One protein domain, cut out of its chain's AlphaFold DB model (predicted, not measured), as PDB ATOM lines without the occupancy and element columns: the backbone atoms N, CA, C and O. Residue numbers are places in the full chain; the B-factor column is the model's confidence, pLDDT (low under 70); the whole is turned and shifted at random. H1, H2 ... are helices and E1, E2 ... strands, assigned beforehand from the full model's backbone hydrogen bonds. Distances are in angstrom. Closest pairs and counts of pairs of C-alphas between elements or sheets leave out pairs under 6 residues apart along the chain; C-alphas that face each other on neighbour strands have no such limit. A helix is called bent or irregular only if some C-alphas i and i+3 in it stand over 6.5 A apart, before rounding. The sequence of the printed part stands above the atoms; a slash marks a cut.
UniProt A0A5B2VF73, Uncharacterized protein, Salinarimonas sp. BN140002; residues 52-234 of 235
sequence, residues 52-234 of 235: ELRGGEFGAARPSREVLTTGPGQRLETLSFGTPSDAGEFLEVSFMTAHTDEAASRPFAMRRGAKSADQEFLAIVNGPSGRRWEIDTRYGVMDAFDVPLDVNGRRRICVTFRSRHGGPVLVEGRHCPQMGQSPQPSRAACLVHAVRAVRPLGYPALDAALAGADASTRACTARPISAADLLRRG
ATOM      1  N   GLU A  52      52.575  97.643 158.444       91.25
ATOM      2  CA  GLU A  52      53.831  97.885 157.746       91.25
ATOM      3  C   GLU A  52      54.369  96.594 157.148       91.25
ATOM      4  O   GLU A  52      54.300  95.525 157.755       91.25
ATOM      5  N   LEU A  53      54.925  96.698 155.942       88.12
ATOM      6  CA  LEU A  53      55.675  95.609 155.338       88.12
ATOM      7  C   LEU A  53      57.050  95.542 156.006       88.12
ATOM      8  O   LEU A  53      57.818  96.504 155.955       88.12
ATOM      9  N   ARG A  54      57.367  94.414 156.641       78.38
ATOM     10  CA  ARG A  54      58.676  94.218 157.258       78.38
ATOM     11  C   ARG A  54      59.704  93.856 156.183       78.38
ATOM     12  O   ARG A  54      59.593  92.814 155.552       78.38
ATOM     13  N   GLY A  55      60.757  94.663 156.071       64.75
ATOM     14  CA  GLY A  55      61.931  94.367 155.244       64.75
ATOM     15  C   GLY A  55      62.059  95.249 154.004       64.75
ATOM     16  O   GLY A  55      61.117  95.907 153.579       64.75
ATOM     17  N   GLY A  56      63.258  95.258 153.416       67.25
ATOM     18  CA  GLY A  56      63.577  95.977 152.175       67.25
ATOM     19  C   GLY A  56      63.111  95.248 150.914       67.25
ATOM     20  O   GLY A  56      63.803  95.294 149.904       67.25
ATOM     21  N   GLU A  57      61.972  94.553 150.975       74.38
ATOM     22  CA  GLU A  57      61.400  93.760 149.873       74.38
ATOM     23  C   GLU A  57      61.183  94.602 148.602       74.38
ATOM     24  O   GLU A  57      61.311  94.092 147.495       74.38
ATOM     25  N   PHE A  58      60.925  95.905 148.773       76.88
ATOM     26  CA  PHE A  58      60.822  96.913 147.708       76.88
ATOM     27  C   PHE A  58      61.980  97.929 147.741       76.88
ATOM     28  O   PHE A  58      61.862  99.062 147.268       76.88
ATOM     29  N   GLY A  59      63.114  97.556 148.339       77.31
ATOM     30  CA  GLY A  59      64.263  98.434 148.531       77.31
ATOM     31  C   GLY A  59      63.927  99.667 149.378       77.31
ATOM     32  O   GLY A  59      63.345  99.554 150.454       77.31
ATOM     33  N   ALA A  60      64.306 100.852 148.888       73.12
ATOM     34  CA  ALA A  60      64.063 102.139 149.547       73.12
ATOM     35  C   ALA A  60      62.694 102.768 149.207       73.12
ATOM     36  O   ALA A  60      62.426 103.905 149.608       73.12
ATOM     37  N   ALA A  61      61.839 102.071 148.447       77.81
ATOM     38  CA  ALA A  61      60.530 102.589 148.068       77.81
ATOM     39  C   ALA A  61      59.644 102.770 149.306       77.81
ATOM     40  O   ALA A  61      59.421 101.840 150.082       77.81
ATOM     41  N   ARG A  62      59.120 103.986 149.485       82.38
ATOM     42  CA  ARG A  62      58.165 104.271 150.557       82.38
ATOM     43  C   ARG A  62      56.771 103.821 150.121       82.38
ATOM     44  O   ARG A  62      56.366 104.175 149.013       82.38
ATOM     45  N   PRO A  63      56.032 103.087 150.968       88.38
ATOM     46  CA  PRO A  63      54.659 102.741 150.649       88.38
ATOM     47  C   PRO A  63      53.775 103.985 150.643       88.38
ATOM     48  O   PRO A  63      53.903 104.853 151.513       88.38
ATOM     49  N   SER A  64      52.830 104.025 149.710       87.56
ATOM     50  CA  SER A  64      51.633 104.843 149.863       87.56
ATOM     51  C   SER A  64      50.680 104.141 150.829       87.56
ATOM     52  O   SER A  64      50.607 102.909 150.881       87.56
ATOM     53  N   ARG A  65      50.002 104.933 151.660       88.38
ATOM     54  CA  ARG A  65      49.137 104.435 152.729       88.38
ATOM     55  C   ARG A  65      47.834 105.203 152.724       88.38
ATOM     56  O   ARG A  65      47.838 106.429 152.796       88.38
ATOM     57  N   GLU A  66      46.736 104.471 152.683       85.88
ATOM     58  CA  GLU A  66      45.392 105.024 152.751       85.88
ATOM     59  C   GLU A  66      44.664 104.372 153.921       85.88
ATOM     60  O   GLU A  66      44.627 103.149 154.034       85.88
ATOM     61  N   VAL A  67      44.102 105.184 154.811       84.69
ATOM     62  CA  VAL A  67      43.320 104.712 155.955       84.69
ATOM     63  C   VAL A  67      41.927 105.303 155.843       84.69
ATOM     64  O   VAL A  67      41.760 106.520 155.820       84.69
ATOM     65  N   LEU A  68      40.926 104.431 155.814       79.38
ATOM     66  CA  LEU A  68      39.522 104.794 155.797       79.38
ATOM     67  C   LEU A  68      38.815 104.156 156.991       79.38
ATOM     68  O   LEU A  68      38.846 102.943 157.184       79.38
ATOM     69  N   THR A  69      38.127 104.973 157.780       75.75
ATOM     70  CA  THR A  69      37.300 104.521 158.904       75.75
ATOM     71  C   THR A  69      35.841 104.830 158.605       75.75
ATOM     72  O   THR A  69      35.488 105.997 158.443       75.75
ATOM     73  N   THR A  70      34.991 103.802 158.518       68.12
ATOM     74  CA  THR A  70      33.570 103.950 158.131       68.12
ATOM     75  C   THR A  70      32.593 103.822 159.300       68.12
ATOM     76  O   THR A  70      31.396 104.027 159.119       68.12
ATOM     77  N   GLY A  71      33.080 103.502 160.500       66.12
ATOM     78  CA  GLY A  71      32.279 103.372 161.716       66.12
ATOM     79  C   GLY A  71      33.074 102.727 162.858       66.12
ATOM     80  O   GLY A  71      34.246 102.387 162.672       66.12
ATOM     81  N   PRO A  72      32.468 102.535 164.042       64.56
ATOM     82  CA  PRO A  72      33.124 101.866 165.164       64.56
ATOM     83  C   PRO A  72      33.593 100.456 164.773       64.56
ATOM     84  O   PRO A  72      32.795  99.635 164.325       64.56
ATOM     85  N   GLY A  73      34.890 100.173 164.906       65.19
ATOM     86  CA  GLY A  73      35.478  98.866 164.581       65.19
ATOM     87  C   GLY A  73      35.651  98.585 163.087       65.19
ATOM     88  O   GLY A  73      36.193  97.537 162.732       65.19
ATOM     89  N   GLN A  74      35.226  99.504 162.214       75.75
ATOM     90  CA  GLN A  74      35.373  99.382 160.767       75.75
ATOM     91  C   GLN A  74      36.519 100.256 160.274       75.75
ATOM     92  O   GLN A  74      36.383 101.475 160.134       75.75
ATOM     93  N   ARG A  75      37.641  99.605 159.985       81.25
ATOM     94  CA  ARG A  75      38.838 100.225 159.433       81.25
ATOM     95  C   ARG A  75      39.229  99.479 158.169       81.25
ATOM     96  O   ARG A  75      39.283  98.254 158.152       81.25
ATOM     97  N   LEU A  76      39.506 100.234 157.123       83.81
ATOM     98  CA  LEU A  76      40.174  99.777 155.923       83.81
ATOM     99  C   LEU A  76      41.525 100.479 155.870       83.81
ATOM    100  O   LEU A  76      41.591 101.704 155.926       83.81
ATOM    101  N   GLU A  77      42.592  99.707 155.768       88.00
ATOM    102  CA  GLU A  77      43.931 100.234 155.563       88.00
ATOM    103  C   GLU A  77      44.546  99.606 154.321       88.00
ATOM    104  O   GLU A  77      44.712  98.390 154.259       88.00
ATOM    105  N   THR A  78      44.881 100.443 153.346       89.44
ATOM    106  CA  THR A  78      45.523 100.043 152.098       89.44
ATOM    107  C   THR A  78      46.992 100.439 152.143       89.44
ATOM    108  O   THR A  78      47.329 101.604 152.363       89.44
ATOM    109  N   LEU A  79      47.864  99.470 151.895       91.81
ATOM    110  CA  LEU A  79      49.298  99.636 151.735       91.81
ATOM    111  C   LEU A  79      49.642  99.374 150.265       91.81
ATOM    112  O   LEU A  79      49.338  98.296 149.749       91.81
ATOM    113  N   SER A  80      50.271 100.332 149.584       91.38
ATOM    114  CA  SER A  80      50.684 100.155 148.191       91.38
ATOM    115  C   SER A  80      52.143 100.520 147.939       91.38
ATOM    116  O   SER A  80      52.669 101.490 148.480       91.38
ATOM    117  N   PHE A  81      52.805  99.719 147.108       92.38
ATOM    118  CA  PHE A  81      54.185  99.893 146.667       92.38
ATOM    119  C   PHE A  81      54.237  99.925 145.146       92.38
ATOM    120  O   PHE A  81      53.666  99.057 144.485       92.38
ATOM    121  N   GLY A  82      54.960 100.907 144.608       89.38
ATOM    122  CA  GLY A  82      55.035 101.147 143.170       89.38
ATOM    123  C   GLY A  82      53.704 101.626 142.587       89.38
ATOM    124  O   GLY A  82      52.751 101.932 143.307       89.38
ATOM    125  N   THR A  83      53.631 101.671 141.261       86.62
ATOM    126  CA  THR A  83      52.388 101.950 140.538       86.62
ATOM    127  C   THR A  83      52.118 100.849 139.517       86.62
ATOM    128  O   THR A  83      53.045 100.172 139.058       86.62
ATOM    129  N   PRO A  84      50.852 100.625 139.132       81.81
ATOM    130  CA  PRO A  84      50.545  99.577 138.179       81.81
ATOM    131  C   PRO A  84      50.977  99.901 136.741       81.81
ATOM    132  O   PRO A  84      51.089  98.982 135.933       81.81
ATOM    133  N   SER A  85      51.257 101.172 136.437       83.12
ATOM    134  CA  SER A  85      51.801 101.627 135.151       83.12
ATOM    135  C   SER A  85      53.316 101.461 135.022       83.12
ATOM    136  O   SER A  85      53.825 101.441 133.900       83.12
ATOM    137  N   ASP A  86      54.039 101.360 136.139       85.44
ATOM    138  CA  ASP A  86      55.497 101.288 136.120       85.44
ATOM    139  C   ASP A  86      55.999  99.906 135.686       85.44
ATOM    140  O   ASP A  86      55.332  98.880 135.840       85.44
ATOM    141  N   ALA A  87      57.228  99.871 135.169       86.31
ATOM    142  CA  ALA A  87      57.907  98.620 134.829       86.31
ATOM    143  C   ALA A  87      58.332  97.804 136.070       86.31
ATOM    144  O   ALA A  87      58.689  96.632 135.940       86.31
ATOM    145  N   GLY A  88      58.315  98.428 137.252       90.38
ATOM    146  CA  GLY A  88      58.695  97.824 138.526       90.38
ATOM    147  C   GLY A  88      57.658  96.856 139.099       90.38
ATOM    148  O   GLY A  88      56.567  96.668 138.560       90.38
ATOM    149  N   GLU A  89      58.024  96.235 140.219       92.56
ATOM    150  CA  GLU A  89      57.116  95.403 141.009       92.56
ATOM    151  C   GLU A  89      56.052  96.289 141.670       92.56
ATOM    152  O   GLU A  89      56.343  97.396 142.128       92.56
ATOM    153  N   PHE A  90      54.819  95.795 141.719       91.81
ATOM    154  CA  PHE A  90      53.693  96.490 142.328       91.81
ATOM    155  C   PHE A  90      53.010  95.590 143.345       91.81
ATOM    156  O   PHE A  90      52.739  94.419 143.072       91.81
ATOM    157  N   LEU A  91      52.670  96.164 144.490       94.00
ATOM    158  CA  LEU A  91      51.857  95.518 145.506       94.00
ATOM    159  C   LEU A  91      50.800  96.503 145.974       94.00
ATOM    160  O   LEU A  91      51.126  97.627 146.327       94.00
ATOM    161  N   GLU A  92      49.554  96.063 146.020       92.94
ATOM    162  CA  GLU A  92      48.487  96.712 146.773       92.94
ATOM    163  C   GLU A  92      47.902  95.658 147.708       92.94
ATOM    164  O   GLU A  92      47.543  94.569 147.261       92.94
ATOM    165  N   VAL A  93      47.831  95.961 149.000       92.31
ATOM    166  CA  VAL A  93      47.211  95.101 150.005       92.31
ATOM    167  C   VAL A  93      46.321  95.933 150.913       92.31
ATOM    168  O   VAL A  93      46.726  96.975 151.420       92.31
ATOM    169  N   SER A  94      45.108  95.452 151.114       90.12
ATOM    170  CA  SER A  94      44.064  96.062 151.914       90.12
ATOM    171  C   SER A  94      43.757  95.169 153.107       90.12
ATOM    172  O   SER A  94      43.479  93.979 152.950       90.12
ATOM    173  N   PHE A  95      43.771  95.760 154.295       88.44
ATOM    174  CA  PHE A  95      43.357  95.144 155.547       88.44
ATOM    175  C   PHE A  95      42.035  95.759 155.964       88.44
ATOM    176  O   PHE A  95      41.969  96.942 156.298       88.44
ATOM    177  N   MET A  96      40.980  94.957 155.940       84.25
ATOM    178  CA  MET A  96      39.663  95.369 156.385       84.25
ATOM    179  C   MET A  96      39.332  94.681 157.698       84.25
ATOM    180  O   MET A  96      39.341  93.458 157.813       84.25
ATOM    181  N   THR A  97      39.013  95.489 158.695       79.25
ATOM    182  CA  THR A  97      38.580  95.027 160.004       79.25
ATOM    183  C   THR A  97      37.073  95.200 160.055       79.25
ATOM    184  O   THR A  97      36.545  96.288 159.815       79.25
ATOM    185  N   ALA A  98      36.363  94.110 160.307       66.81
ATOM    186  CA  ALA A  98      34.916  94.100 160.420       66.81
ATOM    187  C   ALA A  98      34.567  93.572 161.808       66.81
ATOM    188  O   ALA A  98      34.836  92.417 162.121       66.81
ATOM    189  N   HIS A  99      33.980  94.420 162.654       55.00
ATOM    190  CA  HIS A  99      33.482  93.986 163.962       55.00
ATOM    191  C   HIS A  99      32.130  93.249 163.866       55.00
ATOM    192  O   HIS A  99      31.632  92.750 164.869       55.00
ATOM    193  N   THR A 100      31.532  93.169 162.672       48.69
ATOM    194  CA  THR A 100      30.249  92.501 162.420       48.69
ATOM    195  C   THR A 100      30.274  91.733 161.094       48.69
ATOM    196  O   THR A 100      30.851  92.205 160.110       48.69
ATOM    197  N   ASP A 101      29.613  90.572 161.050       48.91
ATOM    198  CA  ASP A 101      29.517  89.707 159.858       48.91
ATOM    199  C   ASP A 101      28.924  90.428 158.628       48.91
ATOM    200  O   ASP A 101      29.249  90.102 157.485       48.91
ATOM    201  N   GLU A 102      28.117  91.476 158.825       44.28
ATOM    202  CA  GLU A 102      27.551  92.281 157.732       44.28
ATOM    203  C   GLU A 102      28.593  93.092 156.946       44.28
ATOM    204  O   GLU A 102      28.388  93.396 155.772       44.28
ATOM    205  N   ALA A 103      29.729  93.450 157.553       46.66
ATOM    206  CA  ALA A 103      30.792  94.146 156.829       46.66
ATOM    207  C   ALA A 103      31.646  93.189 155.978       46.66
ATOM    208  O   ALA A 103      32.305  93.657 155.046       46.66
ATOM    209  N   ALA A 104      31.584  91.878 156.247       46.78
ATOM    210  CA  ALA A 104      32.215  90.832 155.444       46.78
ATOM    211  C   ALA A 104      31.402  90.472 154.182       46.78
ATOM    212  O   ALA A 104      31.971  89.958 153.220       46.78
ATOM    213  N   SER A 105      30.095  90.772 154.155       40.09
ATOM    214  CA  SER A 105      29.202  90.459 153.026       40.09
ATOM    215  C   SER A 105      29.155  91.537 151.937       40.09
ATOM    216  O   SER A 105      28.639  91.285 150.848       40.09
ATOM    217  N   ARG A 106      29.722  92.725 152.185       46.75
ATOM    218  CA  ARG A 106      29.874  93.770 151.163       46.75
ATOM    219  C   ARG A 106      31.274  93.706 150.563       46.75
ATOM    220  O   ARG A 106      32.208  94.187 151.213       46.75
ATOM    221  N   PRO A 107      31.434  93.135 149.354       46.56
ATOM    222  CA  PRO A 107      32.714  93.155 148.677       46.56
ATOM    223  C   PRO A 107      33.172  94.608 148.453       46.56
ATOM    224  O   PRO A 107      32.393  95.568 148.421       46.56
ATOM    225  N   PHE A 108      34.486  94.756 148.453       45.75
ATOM    226  CA  PHE A 108      35.247  95.993 148.542       45.75
ATOM    227  C   PHE A 108      34.885  97.068 147.512       45.75
ATOM    228  O   PHE A 108      34.998  98.263 147.811       45.75
ATOM    229  N   ALA A 109      34.406  96.710 146.321       40.41
ATOM    230  CA  ALA A 109      34.217  97.706 145.272       40.41
ATOM    231  C   ALA A 109      32.954  98.553 145.404       40.41
ATOM    232  O   ALA A 109      32.889  99.631 144.813       40.41
ATOM    233  N   MET A 110      32.002  98.168 146.256       41.06
ATOM    234  CA  MET A 110      30.918  99.082 146.622       41.06
ATOM    235  C   MET A 110      31.389 100.272 147.478       41.06
ATOM    236  O   MET A 110      30.710 101.296 147.484       41.06
ATOM    237  N   ARG A 111      32.533 100.193 148.181       49.25
ATOM    238  CA  ARG A 111      32.976 101.259 149.110       49.25
ATOM    239  C   ARG A 111      33.955 102.275 148.511       49.25
ATOM    240  O   ARG A 111      33.930 103.424 148.933       49.25
ATOM    241  N   ARG A 112      34.750 101.903 147.498       44.97
ATOM    242  CA  ARG A 112      35.671 102.825 146.790       44.97
ATOM    243  C   ARG A 112      35.055 103.524 145.566       44.97
ATOM    244  O   ARG A 112      35.806 103.990 144.729       44.97
ATOM    245  N   GLY A 113      33.729 103.557 145.362       37.75
ATOM    246  CA  GLY A 113      33.112 104.186 144.166       37.75
ATOM    247  C   GLY A 113      33.561 103.607 142.805       37.75
ATOM    248  O   GLY A 113      33.045 103.979 141.753       37.75
ATOM    249  N   ALA A 114      34.492 102.658 142.819       40.41
ATOM    250  CA  ALA A 114      35.059 101.976 141.688       40.41
ATOM    251  C   ALA A 114      34.172 100.772 141.409       40.41
ATOM    252  O   ALA A 114      34.472  99.653 141.810       40.41
ATOM    253  N   LYS A 115      33.083 101.001 140.667       35.25
ATOM    254  CA  LYS A 115      32.271  99.938 140.046       35.25
ATOM    255  C   LYS A 115      33.114  98.858 139.334       35.25
ATOM    256  O   LYS A 115      32.588  97.788 139.054       35.25
ATOM    257  N   SER A 116      34.395  99.113 139.061       43.62
ATOM    258  CA  SER A 116      35.322  98.203 138.403       43.62
ATOM    259  C   SER A 116      35.848  97.060 139.271       43.62
ATOM    260  O   SER A 116      35.964  95.983 138.723       43.62
ATOM    261  N   ALA A 117      36.141  97.201 140.571       42.12
ATOM    262  CA  ALA A 117      36.884  96.137 141.278       42.12
ATOM    263  C   ALA A 117      36.032  94.893 141.629       42.12
ATOM    264  O   ALA A 117      36.560  93.786 141.639       42.12
ATOM    265  N   ASP A 118      34.717  95.040 141.844       41.91
ATOM    266  CA  ASP A 118      33.798  93.922 142.129       41.91
ATOM    267  C   ASP A 118      33.325  93.303 140.818       41.91
ATOM    268  O   ASP A 118      33.175  92.090 140.740       41.91
ATOM    269  N   GLN A 119      33.137  94.113 139.770       46.50
ATOM    270  CA  GLN A 119      32.917  93.600 138.419       46.50
ATOM    271  C   GLN A 119      34.164  92.889 137.893       46.50
ATOM    272  O   GLN A 119      34.016  91.867 137.249       46.50
ATOM    273  N   GLU A 120      35.368  93.367 138.209       49.75
ATOM    274  CA  GLU A 120      36.648  92.724 137.903       49.75
ATOM    275  C   GLU A 120      36.769  91.430 138.718       49.75
ATOM    276  O   GLU A 120      36.895  90.370 138.120       49.75
ATOM    277  N   PHE A 121      36.591  91.445 140.046       50.91
ATOM    278  CA  PHE A 121      36.624  90.232 140.877       50.91
ATOM    279  C   PHE A 121      35.581  89.190 140.440       50.91
ATOM    280  O   PHE A 121      35.918  88.022 140.277       50.91
ATOM    281  N   LEU A 122      34.333  89.591 140.180       51.25
ATOM    282  CA  LEU A 122      33.278  88.690 139.700       51.25
ATOM    283  C   LEU A 122      33.497  88.250 138.247       51.25
ATOM    284  O   LEU A 122      33.221  87.096 137.928       51.25
ATOM    285  N   ALA A 123      34.028  89.106 137.369       50.56
ATOM    286  CA  ALA A 123      34.410  88.723 136.008       50.56
ATOM    287  C   ALA A 123      35.638  87.807 135.988       50.56
ATOM    288  O   ALA A 123      35.819  87.073 135.025       50.56
ATOM    289  N   ILE A 124      36.461  87.814 137.037       52.53
ATOM    290  CA  ILE A 124      37.619  86.931 137.188       52.53
ATOM    291  C   ILE A 124      37.228  85.596 137.829       52.53
ATOM    292  O   ILE A 124      37.666  84.545 137.365       52.53
ATOM    293  N   VAL A 125      36.363  85.605 138.849       52.53
ATOM    294  CA  VAL A 125      35.811  84.378 139.450       52.53
ATOM    295  C   VAL A 125      34.971  83.603 138.428       52.53
ATOM    296  O   VAL A 125      35.046  82.374 138.399       52.53
ATOM    297  N   ASN A 126      34.239  84.305 137.558       49.66
ATOM    298  CA  ASN A 126      33.404  83.709 136.508       49.66
ATOM    299  C   ASN A 126      34.075  83.690 135.119       49.66
ATOM    300  O   ASN A 126      33.467  83.247 134.145       49.66
ATOM    301  N   GLY A 127      35.309  84.193 135.006       50.19
ATOM    302  CA  GLY A 127      36.029  84.336 133.743       50.19
ATOM    303  C   GLY A 127      36.942  83.144 133.429       50.19
ATOM    304  O   GLY A 127      37.550  82.573 134.334       50.19
ATOM    305  N   PRO A 128      37.121  82.781 132.148       45.41
ATOM    306  CA  PRO A 128      37.813  81.552 131.751       45.41
ATOM    307  C   PRO A 128      39.360  81.599 131.752       45.41
ATOM    308  O   PRO A 128      39.962  80.746 131.109       45.41
ATOM    309  N   SER A 129      40.055  82.557 132.392       54.47
ATOM    310  CA  SER A 129      41.467  82.823 132.001       54.47
ATOM    311  C   SER A 129      42.531  83.077 133.082       54.47
ATOM    312  O   SER A 129      43.585  83.624 132.763       54.47
ATOM    313  N   GLY A 130      42.339  82.615 134.321       64.75
ATOM    314  CA  GLY A 130      43.384  82.685 135.356       64.75
ATOM    315  C   GLY A 130      43.712  81.330 135.978       64.75
ATOM    316  O   GLY A 130      42.806  80.573 136.329       64.75
ATOM    317  N   ARG A 131      45.004  81.017 136.170       83.50
ATOM    318  CA  ARG A 131      45.402  79.918 137.067       83.50
ATOM    319  C   ARG A 131      44.953  80.283 138.480       83.50
ATOM    320  O   ARG A 131      45.152  81.417 138.913       83.50
ATOM    321  N   ARG A 132      44.337  79.333 139.183       87.88
ATOM    322  CA  ARG A 132      43.903  79.504 140.574       87.88
ATOM    323  C   ARG A 132      44.929  78.917 141.525       87.88
ATOM    324  O   ARG A 132      45.507  77.857 141.274       87.88
ATOM    325  N   TRP A 133      45.097  79.599 142.639       91.94
ATOM    326  CA  TRP A 133      46.086  79.302 143.649       91.94
ATOM    327  C   TRP A 133      45.451  79.413 145.023       91.94
ATOM    328  O   TRP A 133      44.589  80.248 145.277       91.94
ATOM    329  N   GLU A 134      45.899  78.552 145.913       93.56
ATOM    330  CA  GLU A 134      45.708  78.699 147.339       93.56
ATOM    331  C   GLU A 134      47.034  79.197 147.892       93.56
ATOM    332  O   GLU A 134      48.063  78.546 147.691       93.56
ATOM    333  N   ILE A 135      47.024  80.359 148.536       94.88
ATOM    334  CA  ILE A 135      48.210  80.881 149.211       94.88
ATOM    335  C   ILE A 135      48.008  80.796 150.717       94.88
ATOM    336  O   ILE A 135      46.940  81.134 151.226       94.88
ATOM    337  N   ASP A 136      49.026  80.323 151.427       94.38
ATOM    338  CA  ASP A 136      49.040  80.326 152.885       94.38
ATOM    339  C   ASP A 136      49.867  81.510 153.376       94.38
ATOM    340  O   ASP A 136      50.974  81.774 152.897       94.38
ATOM    341  N   THR A 137      49.296  82.253 154.315       93.56
ATOM    342  CA  THR A 137      49.912  83.423 154.928       93.56
ATOM    343  C   THR A 137      49.667  83.393 156.431       93.56
ATOM    344  O   THR A 137      48.849  82.636 156.960       93.56
ATOM    345  N   ARG A 138      50.334  84.292 157.152       92.12
ATOM    346  CA  ARG A 138      50.092  84.452 158.586       92.12
ATOM    347  C   ARG A 138      48.652  84.838 158.929       92.12
ATOM    348  O   ARG A 138      48.189  84.528 160.020       92.12
ATOM    349  N   TYR A 139      47.960  85.496 157.999       90.31
ATOM    350  CA  TYR A 139      46.593  85.977 158.179       90.31
ATOM    351  C   TYR A 139      45.545  84.916 157.859       90.31
ATOM    352  O   TYR A 139      44.363  85.130 158.107       90.31
ATOM    353  N   GLY A 140      45.941  83.774 157.300       90.94
ATOM    354  CA  GLY A 140      44.973  82.832 156.769       90.94
ATOM    355  C   GLY A 140      45.419  82.180 155.480       90.94
ATOM    356  O   GLY A 140      46.323  82.655 154.792       90.94
ATOM    357  N   VAL A 141      44.680  81.131 155.138       91.69
ATOM    358  CA  VAL A 141      44.620  80.624 153.774       91.69
ATOM    359  C   VAL A 141      43.787  81.600 152.944       91.69
ATOM    360  O   VAL A 141      42.702  82.023 153.357       91.69
ATOM    361  N   MET A 142      44.296  81.959 151.775       91.19
ATOM    362  CA  MET A 142      43.682  82.918 150.866       91.19
ATOM    363  C   MET A 142      43.525  82.289 149.484       91.19
ATOM    364  O   MET A 142      44.334  81.461 149.060       91.19
ATOM    365  N   ASP A 143      42.478  82.699 148.781       90.25
ATOM    366  CA  ASP A 143      42.304  82.368 147.375       90.25
ATOM    367  C   ASP A 143      43.046  83.403 146.537       90.25
ATOM    368  O   ASP A 143      42.968  84.602 146.806       90.25
ATOM    369  N   ALA A 144      43.776  82.938 145.532       91.19
ATOM    370  CA  ALA A 144      44.531  83.781 144.627       91.19
ATOM    371  C   ALA A 144      44.349  83.338 143.176       91.19
ATOM    372  O   ALA A 144      44.072  82.173 142.881       91.19
ATOM    373  N   PHE A 145      44.474  84.279 142.252       88.81
ATOM    374  CA  PHE A 145      44.219  84.038 140.842       88.81
ATOM    375  C   PHE A 145      45.006  85.002 139.961       88.81
ATOM    376  O   PHE A 145      45.231  86.161 140.314       88.81
ATOM    377  N   ASP A 146      45.416  84.497 138.803       88.69
ATOM    378  CA  ASP A 146      46.119  85.284 137.798       88.69
ATOM    379  C   ASP A 146      45.121  86.190 137.054       88.69
ATOM    380  O   ASP A 146      44.126  85.719 136.501       88.69
ATOM    381  N   VAL A 147      45.396  87.493 137.023       83.44
ATOM    382  CA  VAL A 147      44.546  88.536 136.437       83.44
ATOM    383  C   VAL A 147      45.338  89.347 135.427       83.44
ATOM    384  O   VAL A 147      46.339  89.963 135.803       83.44
ATOM    385  N   PRO A 148      44.908  89.418 134.158       84.31
ATOM    386  CA  PRO A 148      45.478  90.380 133.234       84.31
ATOM    387  C   PRO A 148      45.060  91.797 133.644       84.31
ATOM    388  O   PRO A 148      43.876  92.111 133.694       84.31
ATOM    389  N   LEU A 149      46.040  92.656 133.888       82.94
ATOM    390  CA  LEU A 149      45.866  94.082 134.109       82.94
ATOM    391  C   LEU A 149      46.419  94.829 132.894       82.94
ATOM    392  O   LEU A 149      47.594  94.671 132.555       82.94
ATOM    393  N   ASP A 150      45.575  95.622 132.242       82.81
ATOM    394  CA  ASP A 150      45.981  96.534 131.174       82.81
ATOM    395  C   ASP A 150      46.019  97.961 131.723       82.81
ATOM    396  O   ASP A 150      45.008  98.479 132.201       82.81
ATOM    397  N   VAL A 151      47.200  98.577 131.695       79.81
ATOM    398  CA  VAL A 151      47.394  99.973 132.094       79.81
ATOM    399  C   VAL A 151      48.107 100.696 130.968       79.81
ATOM    400  O   VAL A 151      49.244 100.369 130.630       79.81
ATOM    401  N   ASN A 152      47.451 101.705 130.393       82.50
ATOM    402  CA  ASN A 152      47.992 102.516 129.298       82.50
ATOM    403  C   ASN A 152      48.454 101.679 128.082       82.50
ATOM    404  O   ASN A 152      49.486 101.977 127.479       82.50
ATOM    405  N   GLY A 153      47.727 100.607 127.744       81.75
ATOM    406  CA  GLY A 153      48.054  99.711 126.627       81.75
ATOM    407  C   GLY A 153      49.185  98.726 126.933       81.75
ATOM    408  O   GLY A 153      49.650  98.016 126.039       81.75
ATOM    409  N   ARG A 154      49.659  98.679 128.184       81.31
ATOM    410  CA  ARG A 154      50.625  97.688 128.654       81.31
ATOM    411  C   ARG A 154      49.901  96.636 129.471       81.31
ATOM    412  O   ARG A 154      49.434  96.896 130.579       81.31
ATOM    413  N   ARG A 155      49.872  95.421 128.933       82.81
ATOM    414  CA  ARG A 155      49.290  94.261 129.601       82.81
ATOM    415  C   ARG A 155      50.326  93.563 130.474       82.81
ATOM    416  O   ARG A 155      51.406  93.210 130.005       82.81
ATOM    417  N   ARG A 156      49.970  93.298 131.726       85.94
ATOM    418  CA  ARG A 156      50.728  92.443 132.648       85.94
ATOM    419  C   ARG A 156      49.796  91.481 133.369       85.94
ATOM    420  O   ARG A 156      48.594  91.709 133.402       85.94
ATOM    421  N   ILE A 157      50.333  90.405 133.930       88.06
ATOM    422  CA  ILE A 157      49.543  89.441 134.703       88.06
ATOM    423  C   ILE A 157      49.896  89.613 136.176       88.06
ATOM    424  O   ILE A 157      51.060  89.529 136.558       88.06
ATOM    425  N   CYS A 158      48.881  89.881 136.983       90.31
ATOM    426  CA  CYS A 158      48.974  90.083 138.418       90.31
ATOM    427  C   CYS A 158      48.383  88.888 139.157       90.31
ATOM    428  O   CYS A 158      47.441  88.271 138.676       90.31
ATOM    429  N   VAL A 159      48.888  88.591 140.346       92.50
ATOM    430  CA  VAL A 159      48.247  87.681 141.290       92.50
ATOM    431  C   VAL A 159      47.350  88.515 142.191       92.50
ATOM    432  O   VAL A 159      47.836  89.244 143.054       92.50
ATOM    433  N   THR A 160      46.043  88.415 141.998       91.12
ATOM    434  CA  THR A 160      45.061  88.993 142.920       91.12
ATOM    435  C   THR A 160      44.723  87.954 143.974       91.12
ATOM    436  O   THR A 160      44.598  86.774 143.654       91.12
ATOM    437  N   PHE A 161      44.606  88.372 145.229       91.69
ATOM    438  CA  PHE A 161      44.375  87.484 146.361       91.69
ATOM    439  C   PHE A 161      43.320  88.043 147.312       91.69
ATOM    440  O   PHE A 161      43.157  89.256 147.442       91.69
ATOM    441  N   ARG A 162      42.613  87.147 148.002       89.31
ATOM    442  CA  ARG A 162      41.606  87.481 149.010       89.31
ATOM    443  C   ARG A 162      41.519  86.393 150.074       89.31
ATOM    444  O   ARG A 162      41.485  85.204 149.766       89.31
ATOM    445  N   SER A 163      41.463  86.797 151.337       87.81
ATOM    446  CA  SER A 163      41.272  85.900 152.471       87.81
ATOM    447  C   SER A 163      39.918  85.216 152.382       87.81
ATOM    448  O   SER A 163      38.912  85.855 152.054       87.81
ATOM    449  N   ARG A 164      39.871  83.935 152.744       83.12
ATOM    450  CA  ARG A 164      38.591  83.245 152.917       83.12
ATOM    451  C   ARG A 164      37.807  83.885 154.063       83.12
ATOM    452  O   ARG A 164      38.393  84.329 155.048       83.12
ATOM    453  N   HIS A 165      36.487  83.955 153.910       67.81
ATOM    454  CA  HIS A 165      35.594  84.474 154.945       67.81
ATOM    455  C   HIS A 165      35.794  83.687 156.254       67.81
ATOM    456  O   HIS A 165      35.954  82.467 156.210       67.81
ATOM    457  N   GLY A 166      35.801  84.383 157.396       64.06
ATOM    458  CA  GLY A 166      35.869  83.760 158.728       64.06
ATOM    459  C   GLY A 166      36.966  84.270 159.670       64.06
ATOM    460  O   GLY A 166      37.105  83.733 160.765       64.06
ATOM    461  N   GLY A 167      37.750  85.281 159.276       71.75
ATOM    462  CA  GLY A 167      38.737  85.939 160.141       71.75
ATOM    463  C   GLY A 167      38.312  87.355 160.569       71.75
ATOM    464  O   GLY A 167      37.572  88.008 159.837       71.75
ATOM    465  N   PRO A 168      38.808  87.874 161.710       76.38
ATOM    466  CA  PRO A 168      38.536  89.248 162.164       76.38
ATOM    467  C   PRO A 168      39.219  90.322 161.300       76.38
ATOM    468  O   PRO A 168      38.880  91.504 161.382       76.38
ATOM    469  N   VAL A 169      40.178  89.907 160.468       82.50
ATOM    470  CA  VAL A 169      40.836  90.726 159.452       82.50
ATOM    471  C   VAL A 169      40.612  90.059 158.104       82.50
ATOM    472  O   VAL A 169      41.080  88.945 157.872       82.50
ATOM    473  N   LEU A 170      39.910  90.754 157.217       86.38
ATOM    474  CA  LEU A 170      39.856  90.408 155.809       86.38
ATOM    475  C   LEU A 170      41.074  91.037 155.130       86.38
ATOM    476  O   LEU A 170      41.323  92.234 155.274       86.38
ATOM    477  N   VAL A 171      41.826  90.227 154.397       89.06
ATOM    478  CA  VAL A 171      42.985  90.683 153.629       89.06
ATOM    479  C   VAL A 171      42.702  90.454 152.162       89.06
ATOM    480  O   VAL A 171      42.335  89.355 151.758       89.06
ATOM    481  N   GLU A 172      42.900  91.468 151.344       89.94
ATOM    482  CA  GLU A 172      42.796  91.339 149.896       89.94
ATOM    483  C   GLU A 172      43.811  92.238 149.215       89.94
ATOM    484  O   GLU A 172      44.397  93.118 149.842       89.94
ATOM    485  N   GLY A 173      44.051  92.013 147.936       91.19
ATOM    486  CA  GLY A 173      45.023  92.813 147.222       91.19
ATOM    487  C   GLY A 173      45.437  92.200 145.907       91.19
ATOM    488  O   GLY A 173      44.856  91.225 145.427       91.19
ATOM    489  N   ARG A 174      46.465  92.796 145.320       92.88
ATOM    490  CA  ARG A 174      47.085  92.316 144.095       92.88
ATOM    491  C   ARG A 174      48.585  92.559 144.127       92.88
ATOM    492  O   ARG A 174      49.059  93.617 144.534       92.88
ATOM    493  N   HIS A 175      49.328  91.570 143.663       94.62
ATOM    494  CA  HIS A 175      50.758  91.645 143.418       94.62
ATOM    495  C   HIS A 175      51.000  91.513 141.926       94.62
ATOM    496  O   HIS A 175      50.431  90.642 141.276       94.62
ATOM    497  N   CYS A 176      51.843  92.365 141.371       92.62
ATOM    498  CA  CYS A 176      52.250  92.247 139.988       92.62
ATOM    499  C   CYS A 176      53.774  92.272 139.937       92.62
ATOM    500  O   CYS A 176      54.386  93.197 140.482       92.62
ATOM    501  N   PRO A 177      54.394  91.275 139.292       93.19
ATOM    502  CA  PRO A 177      55.836  91.232 139.174       93.19
ATOM    503  C   PRO A 177      56.321  92.342 138.231       93.19
ATOM    504  O   PRO A 177      55.524  93.019 137.570       93.19
ATOM    505  N   GLN A 178      57.642  92.511 138.147       91.94
ATOM    506  CA  GLN A 178      58.241  93.412 137.164       91.94
ATOM    507  C   GLN A 178      57.779  93.056 135.744       91.94
ATOM    508  O   GLN A 178      57.515  91.895 135.420       91.94
ATOM    509  N   MET A 179      57.691  94.064 134.880       88.94
ATOM    510  CA  MET A 179      57.205  93.891 133.513       88.94
ATOM    511  C   MET A 179      58.026  92.832 132.760       88.94
ATOM    512  O   MET A 179      59.254  92.870 132.757       88.94
ATOM    513  N   GLY A 180      57.337  91.880 132.127       87.56
ATOM    514  CA  GLY A 180      57.959  90.753 131.422       87.56
ATOM    515  C   GLY A 180      58.218  89.513 132.286       87.56
ATOM    516  O   GLY A 180      58.519  88.455 131.739       87.56
ATOM    517  N   GLN A 181      58.055  89.592 133.610       91.38
ATOM    518  CA  GLN A 181      58.123  88.418 134.478       91.38
ATOM    519  C   GLN A 181      56.774  87.692 134.564       91.38
ATOM    520  O   GLN A 181      55.702  88.293 134.468       91.38
ATOM    521  N   SER A 182      56.833  86.375 134.771       90.69
ATOM    522  CA  SER A 182      55.641  85.569 135.054       90.69
ATOM    523  C   SER A 182      55.087  85.861 136.455       90.69
ATOM    524  O   SER A 182      55.871  86.175 137.354       90.69
ATOM    525  N   PRO A 183      53.764  85.731 136.670       91.31
ATOM    526  CA  PRO A 183      53.160  85.880 137.991       91.31
ATOM    527  C   PRO A 183      53.775  84.888 138.989       91.31
ATOM    528  O   PRO A 183      53.997  83.720 138.664       91.31
ATOM    529  N   GLN A 184      54.047  85.358 140.210       93.88
ATOM    530  CA  GLN A 184      54.675  84.573 141.276       93.88
ATOM    531  C   GLN A 184      53.764  84.528 142.517       93.88
ATOM    532  O   GLN A 184      53.889  85.360 143.412       93.88
ATOM    533  N   PRO A 185      52.848  83.550 142.614       95.00
ATOM    534  CA  PRO A 185      51.919  83.446 143.742       95.00
ATOM    535  C   PRO A 185      52.614  83.252 145.094       95.00
ATOM    536  O   PRO A 185      52.148  83.762 146.107       95.00
ATOM    537  N   SER A 186      53.756  82.559 145.119       95.69
ATOM    538  CA  SER A 186      54.583  82.413 146.323       95.69
ATOM    539  C   SER A 186      55.185  83.746 146.772       95.69
ATOM    540  O   SER A 186      55.206  84.033 147.965       95.69
ATOM    541  N   ARG A 187      55.607  84.599 145.826       95.44
ATOM    542  CA  ARG A 187      56.066  85.966 146.109       95.44
ATOM    543  C   ARG A 187      54.943  86.786 146.737       95.44
ATOM    544  O   ARG A 187      55.162  87.385 147.784       95.44
ATOM    545  N   ALA A 188      53.740  86.740 146.162       95.00
ATOM    546  CA  ALA A 188      52.561  87.394 146.728       95.00
ATOM    547  C   ALA A 188      52.261  86.897 148.156       95.00
ATOM    548  O   ALA A 188      52.081  87.709 149.063       95.00
ATOM    549  N   ALA A 189      52.299  85.578 148.382       95.75
ATOM    550  CA  ALA A 189      52.106  84.978 149.703       95.75
ATOM    551  C   ALA A 189      53.128  85.496 150.726       95.75
ATOM    552  O   ALA A 189      52.755  85.870 151.837       95.75
ATOM    553  N   CYS A 190      54.411  85.552 150.354       95.19
ATOM    554  CA  CYS A 190      55.474  86.015 151.245       95.19
ATOM    555  C   CYS A 190      55.414  87.519 151.506       95.19
ATOM    556  O   CYS A 190      55.621  87.933 152.643       95.19
ATOM    557  N   LEU A 191      55.056  88.329 150.507       95.06
ATOM    558  CA  LEU A 191      54.841  89.762 150.696       95.06
ATOM    559  C   LEU A 191      53.694  90.027 151.675       95.06
ATOM    560  O   LEU A 191      53.864  90.788 152.621       95.06
ATOM    561  N   VAL A 192      52.556  89.348 151.514       94.06
ATOM    562  CA  VAL A 192      51.431  89.461 152.457       94.06
ATOM    563  C   VAL A 192      51.830  88.949 153.844       94.06
ATOM    564  O   VAL A 192      51.532  89.591 154.847       94.06
ATOM    565  N   HIS A 193      52.558  87.833 153.919       93.88
ATOM    566  CA  HIS A 193      53.073  87.288 155.176       93.88
ATOM    567  C   HIS A 193      54.068  88.236 155.879       93.88
ATOM    568  O   HIS A 193      54.161  88.236 157.104       93.88
ATOM    569  N   ALA A 194      54.808  89.055 155.133       93.19
ATOM    570  CA  ALA A 194      55.749  90.020 155.691       93.19
ATOM    571  C   ALA A 194      55.066  91.267 156.276       93.19
ATOM    572  O   ALA A 194      55.699  91.999 157.044       93.19
ATOM    573  N   VAL A 195      53.791  91.517 155.958       92.31
ATOM    574  CA  VAL A 195      53.042  92.614 156.573       92.31
ATOM    575  C   VAL A 195      52.766  92.301 158.047       92.31
ATOM    576  O   VAL A 195      52.462  91.164 158.429       92.31
ATOM    577  N   ARG A 196      52.941  93.309 158.904       91.56
ATOM    578  CA  ARG A 196      52.746  93.222 160.355       91.56
ATOM    579  C   ARG A 196      51.926  94.391 160.859       91.56
ATOM    580  O   ARG A 196      52.033  95.489 160.318       91.56
ATOM    581  N   ALA A 197      51.181  94.163 161.935       90.12
ATOM    582  CA  ALA A 197      50.634  95.262 162.707       90.12
ATOM    583  C   ALA A 197      51.750  95.848 163.592       90.12
ATOM    584  O   ALA A 197      52.355  95.133 164.386       90.12
ATOM    585  N   VAL A 198      52.054  97.138 163.453       90.88
ATOM    586  CA  VAL A 198      53.091  97.826 164.250       90.88
ATOM    587  C   VAL A 198      52.524  98.570 165.453       90.88
ATOM    588  O   VAL A 198      53.265  99.065 166.300       90.88
ATOM    589  N   ARG A 199      51.198  98.661 165.534       87.81
ATOM    590  CA  ARG A 199      50.472  99.309 166.623       87.81
ATOM    591  C   ARG A 199      49.140  98.599 166.859       87.81
ATOM    592  O   ARG A 199      48.579  98.058 165.904       87.81
ATOM    593  N   PRO A 200      48.604  98.659 168.086       86.12
ATOM    594  CA  PRO A 200      47.247  98.209 168.347       86.12
ATOM    595  C   PRO A 200      46.236  99.091 167.606       86.12
ATOM    596  O   PRO A 200      46.417 100.307 167.470       86.12
ATOM    597  N   LEU A 201      45.159  98.461 167.149       82.75
ATOM    598  CA  LEU A 201      44.004  99.093 166.525       82.75
ATOM    599  C   LEU A 201      42.990  99.599 167.560       82.75
ATOM    600  O   LEU A 201      42.093 100.359 167.198       82.75
ATOM    601  N   GLY A 202      43.145  99.221 168.835       81.06
ATOM    602  CA  GLY A 202      42.289  99.675 169.934       81.06
ATOM    603  C   GLY A 202      41.025  98.831 170.104       81.06
ATOM    604  O   GLY A 202      40.066  99.279 170.731       81.06
ATOM    605  N   TYR A 203      41.022  97.616 169.554       79.81
ATOM    606  CA  TYR A 203      39.910  96.672 169.615       79.81
ATOM    607  C   TYR A 203      40.442  95.328 170.125       79.81
ATOM    608  O   TYR A 203      41.075  94.609 169.354       79.81
ATOM    609  N   PRO A 204      40.173  94.935 171.385       81.75
ATOM    610  CA  PRO A 204      40.861  93.808 172.024       81.75
ATOM    611  C   PRO A 204      40.817  92.486 171.245       81.75
ATOM    612  O   PRO A 204      41.836  91.818 171.116       81.75
ATOM    613  N   ALA A 205      39.662  92.118 170.680       80.19
ATOM    614  CA  ALA A 205      39.520  90.880 169.906       80.19
ATOM    615  C   ALA A 205      40.336  90.899 168.599       80.19
ATOM    616  O   ALA A 205      40.908  89.891 168.190       80.19
ATOM    617  N   LEU A 206      40.406  92.063 167.958       82.56
ATOM    618  CA  LEU A 206      41.144  92.276 166.721       82.56
ATOM    619  C   LEU A 206      42.652  92.356 166.981       82.56
ATOM    620  O   LEU A 206      43.429  91.732 166.267       82.56
ATOM    621  N   ASP A 207      43.052  93.056 168.041       87.50
ATOM    622  CA  ASP A 207      44.441  93.146 168.487       87.50
ATOM    623  C   ASP A 207      44.975  91.764 168.893       87.50
ATOM    624  O   ASP A 207      46.088  91.397 168.519       87.50
ATOM    625  N   ALA A 208      44.160  90.946 169.569       88.00
ATOM    626  CA  ALA A 208      44.502  89.559 169.887       88.00
ATOM    627  C   ALA A 208      44.668  88.693 168.627       88.00
ATOM    628  O   ALA A 208      45.594  87.886 168.545       88.00
ATOM    629  N   ALA A 209      43.807  88.872 167.623       86.19
ATOM    630  CA  ALA A 209      43.918  88.139 166.368       86.19
ATOM    631  C   ALA A 209      45.146  88.549 165.548       86.19
ATOM    632  O   ALA A 209      45.814  87.690 164.974       86.19
ATOM    633  N   LEU A 210      45.477  89.843 165.526       89.19
ATOM    634  CA  LEU A 210      46.701  90.349 164.909       89.19
ATOM    635  C   LEU A 210      47.944  89.820 165.625       89.19
ATOM    636  O   LEU A 210      48.853  89.335 164.958       89.19
ATOM    637  N   ALA A 211      47.949  89.808 166.959       90.75
ATOM    638  CA  ALA A 211      49.021  89.200 167.742       90.75
ATOM    639  C   ALA A 211      49.162  87.690 167.459       90.75
ATOM    640  O   ALA A 211      50.275  87.183 167.320       90.75
ATOM    641  N   GLY A 212      48.043  86.973 167.310       89.06
ATOM    642  CA  GLY A 212      48.027  85.559 166.924       89.06
ATOM    643  C   GLY A 212      48.572  85.314 165.513       89.06
ATOM    644  O   GLY A 212      49.376  84.403 165.311       89.06
ATOM    645  N   ALA A 213      48.204  86.157 164.544       88.50
ATOM    646  CA  ALA A 213      48.805  86.144 163.211       88.50
ATOM    647  C   ALA A 213      50.309  86.453 163.286       88.50
ATOM    648  O   ALA A 213      51.110  85.845 162.575       88.50
ATOM    649  N   ASP A 214      50.718  87.350 164.187       87.75
ATOM    650  CA  ASP A 214      52.117  87.703 164.365       87.75
ATOM    651  C   ASP A 214      52.979  86.551 164.902       87.75
ATOM    652  O   ASP A 214      54.115  86.370 164.452       87.75
ATOM    653  N   ALA A 215      52.414  85.753 165.808       89.00
ATOM    654  CA  ALA A 215      53.034  84.568 166.398       89.00
ATOM    655  C   ALA A 215      52.930  83.302 165.524       89.00
ATOM    656  O   ALA A 215      53.511  82.270 165.861       89.00
ATOM    657  N   SER A 216      52.185  83.356 164.418       86.44
ATOM    658  CA  SER A 216      51.935  82.204 163.551       86.44
ATOM    659  C   SER A 216      53.224  81.638 162.947       86.44
ATOM    660  O   SER A 216      54.018  82.367 162.355       86.44
ATOM    661  N   THR A 217      53.395  80.316 163.030       86.56
ATOM    662  CA  THR A 217      54.493  79.569 162.387       86.56
ATOM    663  C   THR A 217      54.157  79.120 160.963       86.56
ATOM    664  O   THR A 217      54.873  78.297 160.391       86.56
ATOM    665  N   ARG A 218      53.041  79.598 160.393       84.00
ATOM    666  CA  ARG A 218      52.651  79.263 159.018       84.00
ATOM    667  C   ARG A 218      53.723  79.709 158.033       84.00
ATOM    668  O   ARG A 218      54.308  80.777 158.179       84.00
ATOM    669  N   ALA A 219      53.952  78.900 157.008       86.81
ATOM    670  CA  ALA A 219      54.868  79.244 155.933       86.81
ATOM    671  C   ALA A 219      54.169  80.139 154.897       86.81
ATOM    672  O   ALA A 219      52.957  80.043 154.709       86.81
ATOM    673  N   CYS A 220      54.927  80.977 154.189       92.00
ATOM    674  CA  CYS A 220      54.414  81.677 153.016       92.00
ATOM    675  C   CYS A 220      54.529  80.770 151.785       92.00
ATOM    676  O   CYS A 220      55.584  80.659 151.163       92.00
ATOM    677  N   THR A 221      53.454  80.051 151.472       95.94
ATOM    678  CA  THR A 221      53.450  79.056 150.390       95.94
ATOM    679  C   THR A 221      52.313  79.310 149.418       95.94
ATOM    680  O   THR A 221      51.341  79.987 149.739       95.94
ATOM    681  N   ALA A 222      52.453  78.777 148.207       95.69
ATOM    682  CA  ALA A 222      51.412  78.812 147.196       95.69
ATOM    683  C   ALA A 222      51.263  77.432 146.560       95.69
ATOM    684  O   ALA A 222      52.252  76.826 146.142       95.69
ATOM    685  N   ARG A 223      50.024  76.951 146.455       94.50
ATOM    686  CA  ARG A 223      49.677  75.679 145.821       94.50
ATOM    687  C   ARG A 223      48.679  75.927 144.694       94.50
ATOM    688  O   ARG A 223      47.696  76.631 144.914       94.50
ATOM    689  N   PRO A 224      48.882  75.367 143.492       91.50
ATOM    690  CA  PRO A 224      47.862  75.443 142.455       91.50
ATOM    691  C   PRO A 224      46.609  74.689 142.913       91.50
ATOM    692  O   PRO A 224      46.704  73.600 143.484       91.50
ATOM    693  N   ILE A 225      45.435  75.265 142.663       87.19
ATOM    694  CA  ILE A 225      44.158  74.596 142.914       87.19
ATOM    695  C   ILE A 225      43.810  73.790 141.666       87.19
ATOM    696  O   ILE A 225      43.716  74.340 140.567       87.19
ATOM    697  N   SER A 226      43.640  72.478 141.827       81.06
ATOM    698  CA  SER A 226      43.234  71.607 140.724       81.06
ATOM    699  C   SER A 226      41.737  71.747 140.427       81.06
ATOM    700  O   SER A 226      40.948  72.100 141.303       81.06
ATOM    701  N   ALA A 227      41.313  71.403 139.208       73.88
ATOM    702  CA  ALA A 227      39.889  71.354 138.859       73.88
ATOM    703  C   ALA A 227      39.089  70.414 139.787       73.88
ATOM    704  O   ALA A 227      37.956  70.711 140.151       73.88
ATOM    705  N   ALA A 228      39.704  69.319 140.244       73.56
ATOM    706  CA  ALA A 228      39.092  68.391 141.192       73.56
ATOM    707  C   ALA A 228      38.880  69.012 142.586       73.56
ATOM    708  O   ALA A 228      37.894  68.701 143.253       73.56
ATOM    709  N   ASP A 229      39.782  69.896 143.026       76.31
ATOM    710  CA  ASP A 229      39.636  70.623 144.291       76.31
ATOM    711  C   ASP A 229      38.522  71.677 144.215       76.31
ATOM    712  O   ASP A 229      37.854  71.925 145.218       76.31
ATOM    713  N   LEU A 230      38.295  72.274 143.038       70.62
ATOM    714  CA  LEU A 230      37.194  73.219 142.813       70.62
ATOM    715  C   LEU A 230      35.831  72.531 142.933       70.62
ATOM    716  O   LEU A 230      34.983  73.008 143.684       70.62
ATOM    717  N   LEU A 231      35.668  71.365 142.300       71.19
ATOM    718  CA  LEU A 231      34.424  70.589 142.352       71.19
ATOM    719  C   LEU A 231      34.057  70.162 143.783       71.19
ATOM    720  O   LEU A 231      32.893  70.206 144.169       71.19
ATOM    721  N   ARG A 232      35.045  69.802 144.617       73.31
ATOM    722  CA  ARG A 232      34.796  69.472 146.038       73.31
ATOM    723  C   ARG A 232      34.323  70.663 146.866       73.31
ATOM    724  O   ARG A 232      33.737  70.465 147.924       73.31
ATOM    725  N   ARG A 233      34.619  71.883 146.422       67.94
ATOM    726  CA  ARG A 233      34.279  73.126 147.123       67.94
ATOM    727  C   ARG A 233      32.939  73.712 146.678       67.94
ATOM    728  O   ARG A 233      32.575  74.773 147.171       67.94
ATOM    729  N   GLY A 234      32.209  73.019 145.801       56.84
ATOM    730  CA  GLY A 234      30.885  73.440 145.341       56.84
ATOM    731  C   GLY A 234      30.917  74.605 144.351       56.84
ATOM    732  O   GLY A 234      29.955  75.368 144.306       56.84
TER     733      GLY A 234
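Overview. This is residues 52 to 234 of the 235 residues of an uncharacterized protein of Salinarimonas sp. BN140002 (UniProt A0A5B2VF73). One twisted sheet of eight strands curls round helix H3, which sits in its hollow with E4, E9, E7 and E6 closest about it. H2 is on the opposite face, near E5; H4 lies by the ends of E3 and E7 where residues 97 and 169 are, and H5 extends away beyond the edge strand E9. The 183 printed residues hold five named helices and nine named strands, in the order E1 E2 E3 H1 H2 E4 E5 E6 E7 H3 E8 H4 E9 H5. The sheet runs E1 E2 E3 E7 E6 E5 E4 E9, antiparallel throughout, and the class is mixed, helices and strands. The whole is compact, with a radius of gyration of the C-alphas of 16.0 A and spans of 44 by 44 by 36 A.

Arrangement. Residues 52 to 53 pair, antiparallel, with residues 195 to 196 of E8, residues 195 to 197, a strand that pairs with no named strand. E1, residues 64 to 71, is an edge strand and forms a hairpin with E2, residues 74 to 81, where N 66 and O 78 are 2.9 A apart. E3, residues 90 to 97, completes a meander, each strand the antiparallel neighbour of the one before; N 79 and O 93 are 2.8 A apart. H1, residues 101 to 104, only grazes the sheet with its residues 103 to 104. H2, residues 115 to 125, is on the sheet at a height of 9.7 A, and is irregular, but only just: C-alphas 115 and 118 are 6.55 A apart. A second meander is E4, residues 132 to 137, E5, residues 140 to 151, E6, residues 154 to 163, and E7, residues 169 to 176. Its N and O pairs include N 135 and O 142 at 3.0 A, N 147 and O 158 at 2.7 A, and N 161 and O 173 at 2.9 A. E5 bends by 60 degrees at residue 148; the closest C-alphas of H2 and E5 are those of Ile 124 and Val 147, 7.2 A apart. E7 of the second meander and E3 of the first are antiparallel neighbours, with N 94 and O 172 2.8 A apart. H3, residues 185 to 194, is on the face opposite to H2, and the sheet curls round it; its closest C-alphas to E4 are His 193 and Thr 137, 5.0 A apart. H4, residues 204 to 215, only grazes the sheet with its residues 206 to 213. E9, residues 221 to 224, is the other edge strand, with N 134 of E4 and O 223 2.8 A apart; the C-alphas of Ser 186 and Ala 222, the closest of H3 and E9, are 4.9 A apart. H5, residues 227 to 232, is not on the sheet. Each O i to N i+4 pair is within hydrogen-bond range in H3, H4 and H5, and 6 of 7 are in H2; H1 is too short for such a pair.

Along the chain. E1 begins at C-alpha 64 (51.633, 104.843, 149.863) and is 22.7 A long; E2 measures 23.5 A and E3 23.3 A. H2 measures 16.0 A, E4 16.0 A, E5 30.1 A, E6 28.2 A and E7 22.6 A. H3 begins at C-alpha 185 (51.919, 83.446, 143.742) and measures 14.2 A, and H4 16.3 A. H5 ends at C-alpha 232 (34.796, 69.472, 146.038).

Size, cuts and confidence. The two C-alphas farthest apart are those of Gly 153 and Pro 204, 46.3 A. The printed part has no cut, and no link is long. The mean pLDDT of the printed part is 78.8; residues 55 to 56, 70 to 73, 98 to 130, 165 to 166 and 233 to 234 are under 70.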